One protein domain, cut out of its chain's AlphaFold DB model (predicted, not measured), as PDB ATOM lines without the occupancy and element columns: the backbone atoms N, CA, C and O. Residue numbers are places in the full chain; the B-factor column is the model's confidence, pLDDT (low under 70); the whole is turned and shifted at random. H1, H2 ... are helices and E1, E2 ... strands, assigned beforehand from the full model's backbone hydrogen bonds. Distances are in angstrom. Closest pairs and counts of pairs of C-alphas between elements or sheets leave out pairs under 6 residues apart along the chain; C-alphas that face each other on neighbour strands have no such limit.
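What this domain is: This is residues 280 to 339 of the 353 residues of an uncharacterized protein of Eubacterium ramulus (UniProt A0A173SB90). Picture a small antiparallel sheet, E2, E3 and E4, across from a two-strand parallel ribbon, E1 beside E5. At one end the short helix H1 leads from the sheet over to the ribbon, and at the other end the loop of residues 291 to 299 joins E1 to E2; the two sheets come near each other at few places. The printed part has 60 residues with five named strands and one named helix, in the order E1, E2, E3, E4, H1, E5; the larger sheet runs E2, E3, E4, a meander, each strand the antiparallel neighbour of the one before. The class is mostly strand, though under half of the residues, 29, are in named elements. The whole is compact, with a radius of gyration of the C-alphas of 11.2 A and spans of 30 by 22 by 14 A.

Where its parts are: Find C-alpha 287 at (167.353, 182.291, 145.783); there E1 begins, residues 287 to 290, 10.0 A long. E2, residues 300 to 304, runs 12.5 A, and E3, residues 311 to 315, runs 12.9 A. E4, residues 320 to 325, starts at C-alpha 320, (157.698, 168.061, 150.863), and is 14.5 A long. H1, residues 326 to 330, measures 6.1 A. E5, residues 335 to 338, is 10.3 A long and ends at C-alpha 338, (169.627, 174.004, 139.208).

How they stand to each other: In the larger sheet look first at the hairpin of E2 and E3, with N 300 and O 315 2.8 A apart, within hydrogen-bond range. E3 and E4 form the next hairpin, with N 314 and O 321 at 2.8 A. This sheet is only just strongly twisted, its C-alphas up to 4.5 A off the best plane. H1 is on it, over none of its strands; the closest C-alphas of H1 and E3 are those of Leu 326 and Tyr 311, 4.5 A apart. In H1 the O i to N i+4 pair is within hydrogen-bond range. E1 and E5 are parallel at 22 degrees, with N 290 and O 337 at 2.8 A. Residues 282 to 283 also pair, antiparallel, with residues 288 to 289 of E1. Between E1 and E4 the closest C-alphas are those of Ala 288 and Ile 323, 7.4 A apart. E3 and E5 are apart.

The domain as a whole: Look for the two farthest C-alphas at Trp 296 and Ile 308, 32.0 A apart. The printed part has no cut, and no link is long. The mean pLDDT of the printed part is 82.2; residue 280, residues 296 to 297 and residues 317 to 318 are under 70.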
ATOM      1  N   GLU A 280     173.572 169.383 148.134       68.81
ATOM      2  CA  GLU A 280     172.607 169.756 149.180       68.81
ATOM      3  C   GLU A 280     171.593 170.802 148.684       68.81
ATOM      4  O   GLU A 280     171.921 171.689 147.897       68.81
ATOM      5  N   LEU A 281     170.339 170.705 149.149       76.31
ATOM      6  CA  LEU A 281     169.308 171.715 148.893       76.31
ATOM      7  C   LEU A 281     169.629 172.971 149.705       76.31
ATOM      8  O   LEU A 281     169.521 172.958 150.933       76.31
ATOM      9  N   VAL A 282     169.967 174.061 149.021       77.12
ATOM     10  CA  VAL A 282     170.276 175.347 149.654       77.12
ATOM     11  C   VAL A 282     169.144 176.326 149.366       77.12
ATOM     12  O   VAL A 282     168.857 176.615 148.206       77.12
ATOM     13  N   ILE A 283     168.501 176.830 150.421       79.62
ATOM     14  CA  ILE A 283     167.488 177.889 150.340       79.62
ATOM     15  C   ILE A 283     168.074 179.115 151.038       79.62
ATOM     16  O   ILE A 283     168.294 179.093 152.248       79.62
ATOM     17  N   GLU A 284     168.352 180.151 150.260       78.31
ATOM     18  CA  GLU A 284     168.787 181.466 150.725       78.31
ATOM     19  C   GLU A 284     167.603 182.447 150.667       78.31
ATOM     20  O   GLU A 284     166.521 182.121 150.180       78.31
ATOM     21  N   GLU A 285     167.796 183.664 151.173       71.69
ATOM     22  CA  GLU A 285     166.721 184.656 151.334       71.69
ATOM     23  C   GLU A 285     166.080 185.096 150.001       71.69
ATOM     24  O   GLU A 285     164.880 185.366 149.946       71.69
ATOM     25  N   HIS A 286     166.853 185.103 148.909       77.06
ATOM     26  CA  HIS A 286     166.402 185.539 147.577       77.06
ATOM     27  C   HIS A 286     166.624 184.509 146.464       77.06
ATOM     28  O   HIS A 286     166.288 184.764 145.306       77.06
ATOM     29  N   CYS A 287     167.200 183.345 146.775       82.94
ATOM     30  CA  CYS A 287     167.353 182.291 145.783       82.94
ATOM     31  C   CYS A 287     167.425 180.894 146.395       82.94
ATOM     32  O   CYS A 287     167.740 180.725 147.570       82.94
ATOM     33  N   ALA A 288     167.144 179.876 145.585       85.62
ATOM     34  CA  ALA A 288     167.310 178.481 145.973       85.62
ATOM     35  C   ALA A 288     168.095 177.701 144.916       85.62
ATOM     36  O   ALA A 288     167.888 177.888 143.718       85.62
ATOM     37  N   TYR A 289     168.959 176.791 145.365       84.00
ATOM     38  CA  TYR A 289     169.719 175.878 144.514       84.00
ATOM     39  C   TYR A 289     169.215 174.449 144.710       84.00
ATOM     40  O   TYR A 289     169.309 173.890 145.803       84.00
ATOM     41  N   ILE A 290     168.676 173.859 143.640       85.94
ATOM     42  CA  ILE A 290     168.051 172.532 143.658       85.94
ATOM     43  C   ILE A 290     169.043 171.481 143.137       85.94
ATOM     44  O   ILE A 290     169.402 171.522 141.953       85.94
ATOM     45  N   PRO A 291     169.492 170.530 143.975       82.19
ATOM     46  CA  PRO A 291     170.357 169.443 143.532       82.19
ATOM     47  C   PRO A 291     169.550 168.381 142.771       82.19
ATOM     48  O   PRO A 291     168.393 168.108 143.084       82.19
ATOM     49  N   ASN A 292     170.174 167.756 141.768       80.94
ATOM     50  CA  ASN A 292     169.608 166.631 141.006       80.94
ATOM     51  C   ASN A 292     168.175 166.874 140.468       80.94
ATOM     52  O   ASN A 292     167.335 165.972 140.486       80.94
ATOM     53  N   TYR A 293     167.888 168.091 139.990       79.38
ATOM     54  CA  TYR A 293     166.566 168.475 139.483       79.38
ATOM     55  C   TYR A 293     166.108 167.565 138.330       79.38
ATOM     56  O   TYR A 293     166.829 167.379 137.352       79.38
ATOM     57  N   LYS A 294     164.907 166.977 138.454       73.56
ATOM     58  CA  LYS A 294     164.300 166.028 137.487       73.56
ATOM     59  C   LYS A 294     165.139 164.773 137.169       73.56
ATOM     60  O   LYS A 294     164.807 164.043 136.237       73.56
ATOM     61  N   GLN A 295     166.174 164.472 137.951       77.69
ATOM     62  CA  GLN A 295     166.921 163.218 137.829       77.69
ATOM     63  C   GLN A 295     166.218 162.090 138.597       77.69
ATOM     64  O   GLN A 295     165.407 162.329 139.494       77.69
ATOM     65  N   TRP A 296     166.501 160.840 138.229       66.12
ATOM     66  CA  TRP A 296     165.915 159.670 138.883       66.12
ATOM     67  C   TRP A 296     166.321 159.626 140.368       66.12
ATOM     68  O   TRP A 296     167.507 159.588 140.680       66.12
ATOM     69  N   GLY A 297     165.334 159.693 141.272       67.38
ATOM     70  CA  GLY A 297     165.549 159.797 142.725       67.38
ATOM     71  C   GLY A 297     165.936 161.194 143.241       67.38
ATOM     72  O   GLY A 297     166.284 161.326 144.410       67.38
ATOM     73  N   GLY A 298     165.902 162.225 142.390       78.81
ATOM     74  CA  GLY A 298     166.226 163.610 142.743       78.81
ATOM     75  C   GLY A 298     165.012 164.473 143.102       78.81
ATOM     76  O   GLY A 298     163.877 163.999 143.175       78.81
ATOM     77  N   PHE A 299     165.254 165.770 143.306       83.25
ATOM     78  CA  PHE A 299     164.216 166.727 143.688       83.25
ATOM     79  C   PHE A 299     163.341 167.129 142.490       83.25
ATOM     80  O   PHE A 299     163.825 167.423 141.390       83.25
ATOM     81  N   LYS A 300     162.031 167.183 142.725       88.94
ATOM     82  CA  LYS A 300     161.020 167.730 141.816       88.94
ATOM     83  C   LYS A 300     160.445 169.012 142.403       88.94
ATOM     84  O   LYS A 300     160.423 169.174 143.619       88.94
ATOM     85  N   LEU A 301     159.994 169.909 141.532       90.12
ATOM     86  CA  LEU A 301     159.349 171.162 141.913       90.12
ATOM     87  C   LEU A 301     157.882 171.128 141.511       90.12
ATOM     88  O   LEU A 301     157.564 170.658 140.416       90.12
ATOM     89  N   TYR A 302     157.029 171.682 142.365       90.75
ATOM     90  CA  TYR A 302     155.600 171.804 142.118       90.75
ATOM     91  C   TYR A 302     155.080 173.171 142.547       90.75
ATOM     92  O   TYR A 302     155.518 173.718 143.559       90.75
ATOM     93  N   LYS A 303     154.126 173.702 141.783       91.38
ATOM     94  CA  LYS A 303     153.258 174.800 142.215       91.38
ATOM     95  C   LYS A 303     152.052 174.197 142.923       91.38
ATOM     96  O   LYS A 303     151.411 173.311 142.360       91.38
ATOM     97  N   VAL A 304     151.769 174.671 144.128       90.12
ATOM     98  CA  VAL A 304     150.717 174.127 144.993       90.12
ATOM     99  C   VAL A 304     149.770 175.237 145.412       90.12
ATOM    100  O   VAL A 304     150.212 176.321 145.806       90.12
ATOM    101  N   HIS A 305     148.472 174.936 145.365       88.31
ATOM    102  CA  HIS A 305     147.440 175.814 145.903       88.31
ATOM    103  C   HIS A 305     147.439 175.764 147.429       88.31
ATOM    104  O   HIS A 305     147.059 174.763 148.041       88.31
ATOM    105  N   GLY A 306     147.910 176.839 148.055       79.44
ATOM    106  CA  GLY A 306     147.914 176.972 149.506       79.44
ATOM    107  C   GLY A 306     146.625 177.602 150.026       79.44
ATOM    108  O   GLY A 306     145.949 178.355 149.339       79.44
ATOM    109  N   HIS A 307     146.300 177.337 151.291       71.81
ATOM    110  CA  HIS A 307     145.103 177.886 151.944       71.81
ATOM    111  C   HIS A 307     145.199 179.408 152.223       71.81
ATOM    112  O   HIS A 307     144.200 180.040 152.558       71.81
ATOM    113  N   ILE A 308     146.406 179.982 152.131       74.56
ATOM    114  CA  ILE A 308     146.705 181.403 152.395       74.56
ATOM    115  C   ILE A 308     147.315 182.069 151.153       74.56
ATOM    116  O   ILE A 308     146.930 183.178 150.805       74.56
ATOM    117  N   GLU A 309     148.247 181.394 150.477       82.62
ATOM    118  CA  GLU A 309     148.884 181.851 149.238       82.62
ATOM    119  C   GLU A 309     149.375 180.642 148.430       82.62
ATOM    120  O   GLU A 309     149.734 179.614 149.013       82.62
ATOM    121  N   ASP A 310     149.430 180.771 147.106       89.81
ATOM    122  CA  ASP A 310     150.066 179.778 146.239       89.81
ATOM    123  C   ASP A 310     151.589 179.811 146.431       89.81
ATOM    124  O   ASP A 310     152.200 180.873 146.583       89.81
ATOM    125  N   TYR A 311     152.231 178.643 146.417       90.38
ATOM    126  CA  TYR A 311     153.667 178.531 146.673       90.38
ATOM    127  C   TYR A 311     154.340 177.449 145.836       90.38
ATOM    128  O   TYR A 311     153.690 176.585 145.249       90.38
ATOM    129  N   ILE A 312     155.671 177.520 145.781       89.06
ATOM    130  CA  ILE A 312     156.518 176.511 145.149       89.06
ATOM    131  C   ILE A 312     157.100 175.610 146.235       89.06
ATOM    132  O   ILE A 312     157.690 176.088 147.210       89.06
ATOM    133  N   GLU A 313     156.955 174.301 146.057       91.94
ATOM    134  CA  GLU A 313     157.538 173.287 146.933       91.94
ATOM    135  C   GLU A 313     158.504 172.360 146.196       91.94
ATOM    136  O   GLU A 313     158.425 172.169 144.981       91.94
ATOM    137  N   THR A 314     159.407 171.767 146.973       88.81
ATOM    138  CA  THR A 314     160.239 170.632 146.563       88.81
ATOM    139  C   THR A 314     159.664 169.333 147.091       88.81
ATOM    140  O   THR A 314     159.246 169.283 148.244       88.81
ATOM    141  N   ASP A 315     159.717 168.288 146.271       83.38
ATOM    142  CA  ASP A 315     159.354 166.913 146.622       83.38
ATOM    143  C   ASP A 315     160.500 165.977 146.205       83.38
ATOM    144  O   ASP A 315     160.944 165.991 145.052       83.38
ATOM    145  N   ASN A 316     161.006 165.183 147.148       77.81
ATOM    146  CA  ASN A 316     162.033 164.161 146.912       77.81
ATOM    147  C   ASN A 316     161.513 162.719 147.088       77.81
ATOM    148  O   ASN A 316     162.303 161.787 147.210       77.81
ATOM    149  N   GLY A 317     160.193 162.534 147.132       67.94
ATOM    150  CA  GLY A 317     159.504 161.264 147.361       67.94
ATOM    151  C   GLY A 317     159.329 160.886 148.836       67.94
ATOM    152  O   GLY A 317     158.582 159.954 149.124       67.94
ATOM    153  N   PHE A 318     159.981 161.597 149.763       66.44
ATOM    154  CA  PHE A 318     159.921 161.329 151.207       66.44
ATOM    155  C   PHE A 318     159.435 162.528 152.027       66.44
ATOM    156  O   PHE A 318     158.755 162.340 153.034       66.44
ATOM    157  N   LEU A 319     159.788 163.752 151.627       71.62
ATOM    158  CA  LEU A 319     159.435 164.990 152.318       71.62
ATOM    159  C   LEU A 319     159.115 166.096 151.307       71.62
ATOM    160  O   LEU A 319     159.873 166.315 150.361       71.62
ATOM    161  N   ASN A 320     158.038 166.836 151.580       84.00
ATOM    162  CA  ASN A 320     157.698 168.061 150.863       84.00
ATOM    163  C   ASN A 320     158.196 169.274 151.652       84.00
ATOM    164  O   ASN A 320     157.977 169.364 152.865       84.00
ATOM    165  N   ARG A 321     158.855 170.223 150.983       83.25
ATOM    166  CA  ARG A 321     159.351 171.454 151.617       83.25
ATOM    167  C   ARG A 321     159.024 172.681 150.772       83.25
ATOM    168  O   ARG A 321     159.467 172.776 149.628       83.25
ATOM    169  N   LYS A 322     158.302 173.643 151.364       88.38
ATOM    170  CA  LYS A 322     158.032 174.968 150.776       88.38
ATOM    171  C   LYS A 322     159.346 175.732 150.572       88.38
ATOM    172  O   LYS A 322     160.152 175.812 151.500       88.38
ATOM    173  N   ILE A 323     159.540 176.286 149.375       86.75
ATOM    174  CA  ILE A 323     160.695 177.128 149.027       86.75
ATOM    175  C   ILE A 323     160.327 178.603 149.156       86.75
ATOM    176  O   ILE A 323     160.911 179.319 149.960       86.75
ATOM    177  N   CYS A 324     159.353 179.056 148.369       86.12
ATOM    178  CA  CYS A 324     158.957 180.459 148.280       86.12
ATOM    179  C   CYS A 324     157.489 180.579 147.855       86.12
ATOM    180  O   CYS A 324     156.895 179.613 147.368       86.12
ATOM    181  N   SER A 325     156.886 181.753 148.056       88.06
ATOM    182  CA  SER A 325     155.553 182.041 147.519       88.06
ATOM    183  C   SER A 325     155.614 182.260 146.005       88.06
ATOM    184  O   SER A 325     156.610 182.748 145.461       88.06
ATOM    185  N   LEU A 326     154.534 181.896 145.311       87.94
ATOM    186  CA  LEU A 326     154.447 182.004 143.856       87.94
ATOM    187  C   LEU A 326     154.466 183.473 143.401       87.94
ATOM    188  O   LEU A 326     155.007 183.787 142.344       87.94
ATOM    189  N   GLU A 327     153.934 184.376 144.226       86.31
ATOM    190  CA  GLU A 327     153.959 185.818 143.986       86.31
ATOM    191  C   GLU A 327     155.388 186.383 143.994       86.31
ATOM    192  O   GLU A 327     155.767 187.114 143.078       86.31
ATOM    193  N   LEU A 328     156.214 186.020 144.986       85.50
ATOM    194  CA  LEU A 328     157.604 186.488 145.068       85.50
ATOM    195  C   LEU A 328     158.443 185.994 143.889       85.50
ATOM    196  O   LEU A 328     159.280 186.735 143.372       85.50
ATOM    197  N   TYR A 329     158.193 184.764 143.455       86.44
ATOM    198  CA  TYR A 329     158.884 184.165 142.325       86.44
ATOM    199  C   TYR A 329     158.471 184.806 140.989       86.44
ATOM    200  O   TYR A 329     159.329 185.226 140.217       86.44
ATOM    201  N   ASN A 330     157.169 184.996 140.741       85.75
ATOM    202  CA  ASN A 330     156.685 185.635 139.509       85.75
ATOM    203  C   ASN A 330     157.076 187.116 139.400       85.75
ATOM    204  O   ASN A 330     157.290 187.613 138.297       85.75
ATOM    205  N   ASN A 331     157.201 187.810 140.533       84.62
ATOM    206  CA  ASN A 331     157.653 189.202 140.582       84.62
ATOM    207  C   ASN A 331     159.184 189.347 140.462       84.62
ATOM    208  O   ASN A 331     159.695 190.458 140.605       84.62
ATOM    209  N   GLY A 332     159.922 188.248 140.248       80.62
ATOM    210  CA  GLY A 332     161.381 188.255 140.096       80.62
ATOM    211  C   GLY A 332     162.140 188.619 141.376       80.62
ATOM    212  O   GLY A 332     163.287 189.041 141.308       80.62
ATOM    213  N   LYS A 333     161.503 188.502 142.549       83.00
ATOM    214  CA  LYS A 333     162.135 188.760 143.857       83.00
ATOM    215  C   LYS A 333     162.784 187.512 144.454       83.00
ATOM    216  O   LYS A 333     163.472 187.606 145.469       83.00
ATOM    217  N   PHE A 334     162.531 186.351 143.856       86.38
ATOM    218  CA  PHE A 334     163.103 185.078 144.257       86.38
ATOM    219  C   PHE A 334     163.451 184.259 143.014       86.38
ATOM    220  O   PHE A 334     162.600 184.104 142.142       86.38
ATOM    221  N   HIS A 335     164.663 183.705 142.950       86.69
ATOM    222  CA  HIS A 335     165.146 182.936 141.796       86.69
ATOM    223  C   HIS A 335     165.468 181.488 142.172       86.69
ATOM    224  O   HIS A 335     166.004 181.214 143.245       86.69
ATOM    225  N   ILE A 336     165.163 180.534 141.294       88.69
ATOM    226  CA  ILE A 336     165.428 179.112 141.546       88.69
ATOM    227  C   ILE A 336     166.407 178.609 140.492       88.69
ATOM    228  O   ILE A 336     166.131 178.684 139.300       88.69
ATOM    229  N   TYR A 337     167.531 178.055 140.933       85.38
ATOM    230  CA  TYR A 337     168.590 177.547 140.072       85.38
ATOM    231  C   TYR A 337     168.756 176.039 140.230       85.38
ATOM    232  O   TYR A 337     168.647 175.482 141.320       85.38
ATOM    233  N   GLU A 338     169.105 175.363 139.142       85.44
ATOM    234  CA  GLU A 338     169.627 174.004 139.208       85.44
ATOM    235  C   GLU A 338     171.077 174.042 139.719       85.44
ATOM    236  O   GLU A 338     171.944 174.670 139.111       85.44
ATOM    237  N   ALA A 339     171.372 173.355 140.827       80.19
ATOM    238  CA  ALA A 339     172.661 173.472 141.517       80.19
ATOM    239  C   ALA A 339     173.862 173.068 140.637       80.19
ATOM    240  O   ALA A 339     174.927 173.682 140.699       80.19
TER     241      ALA A 339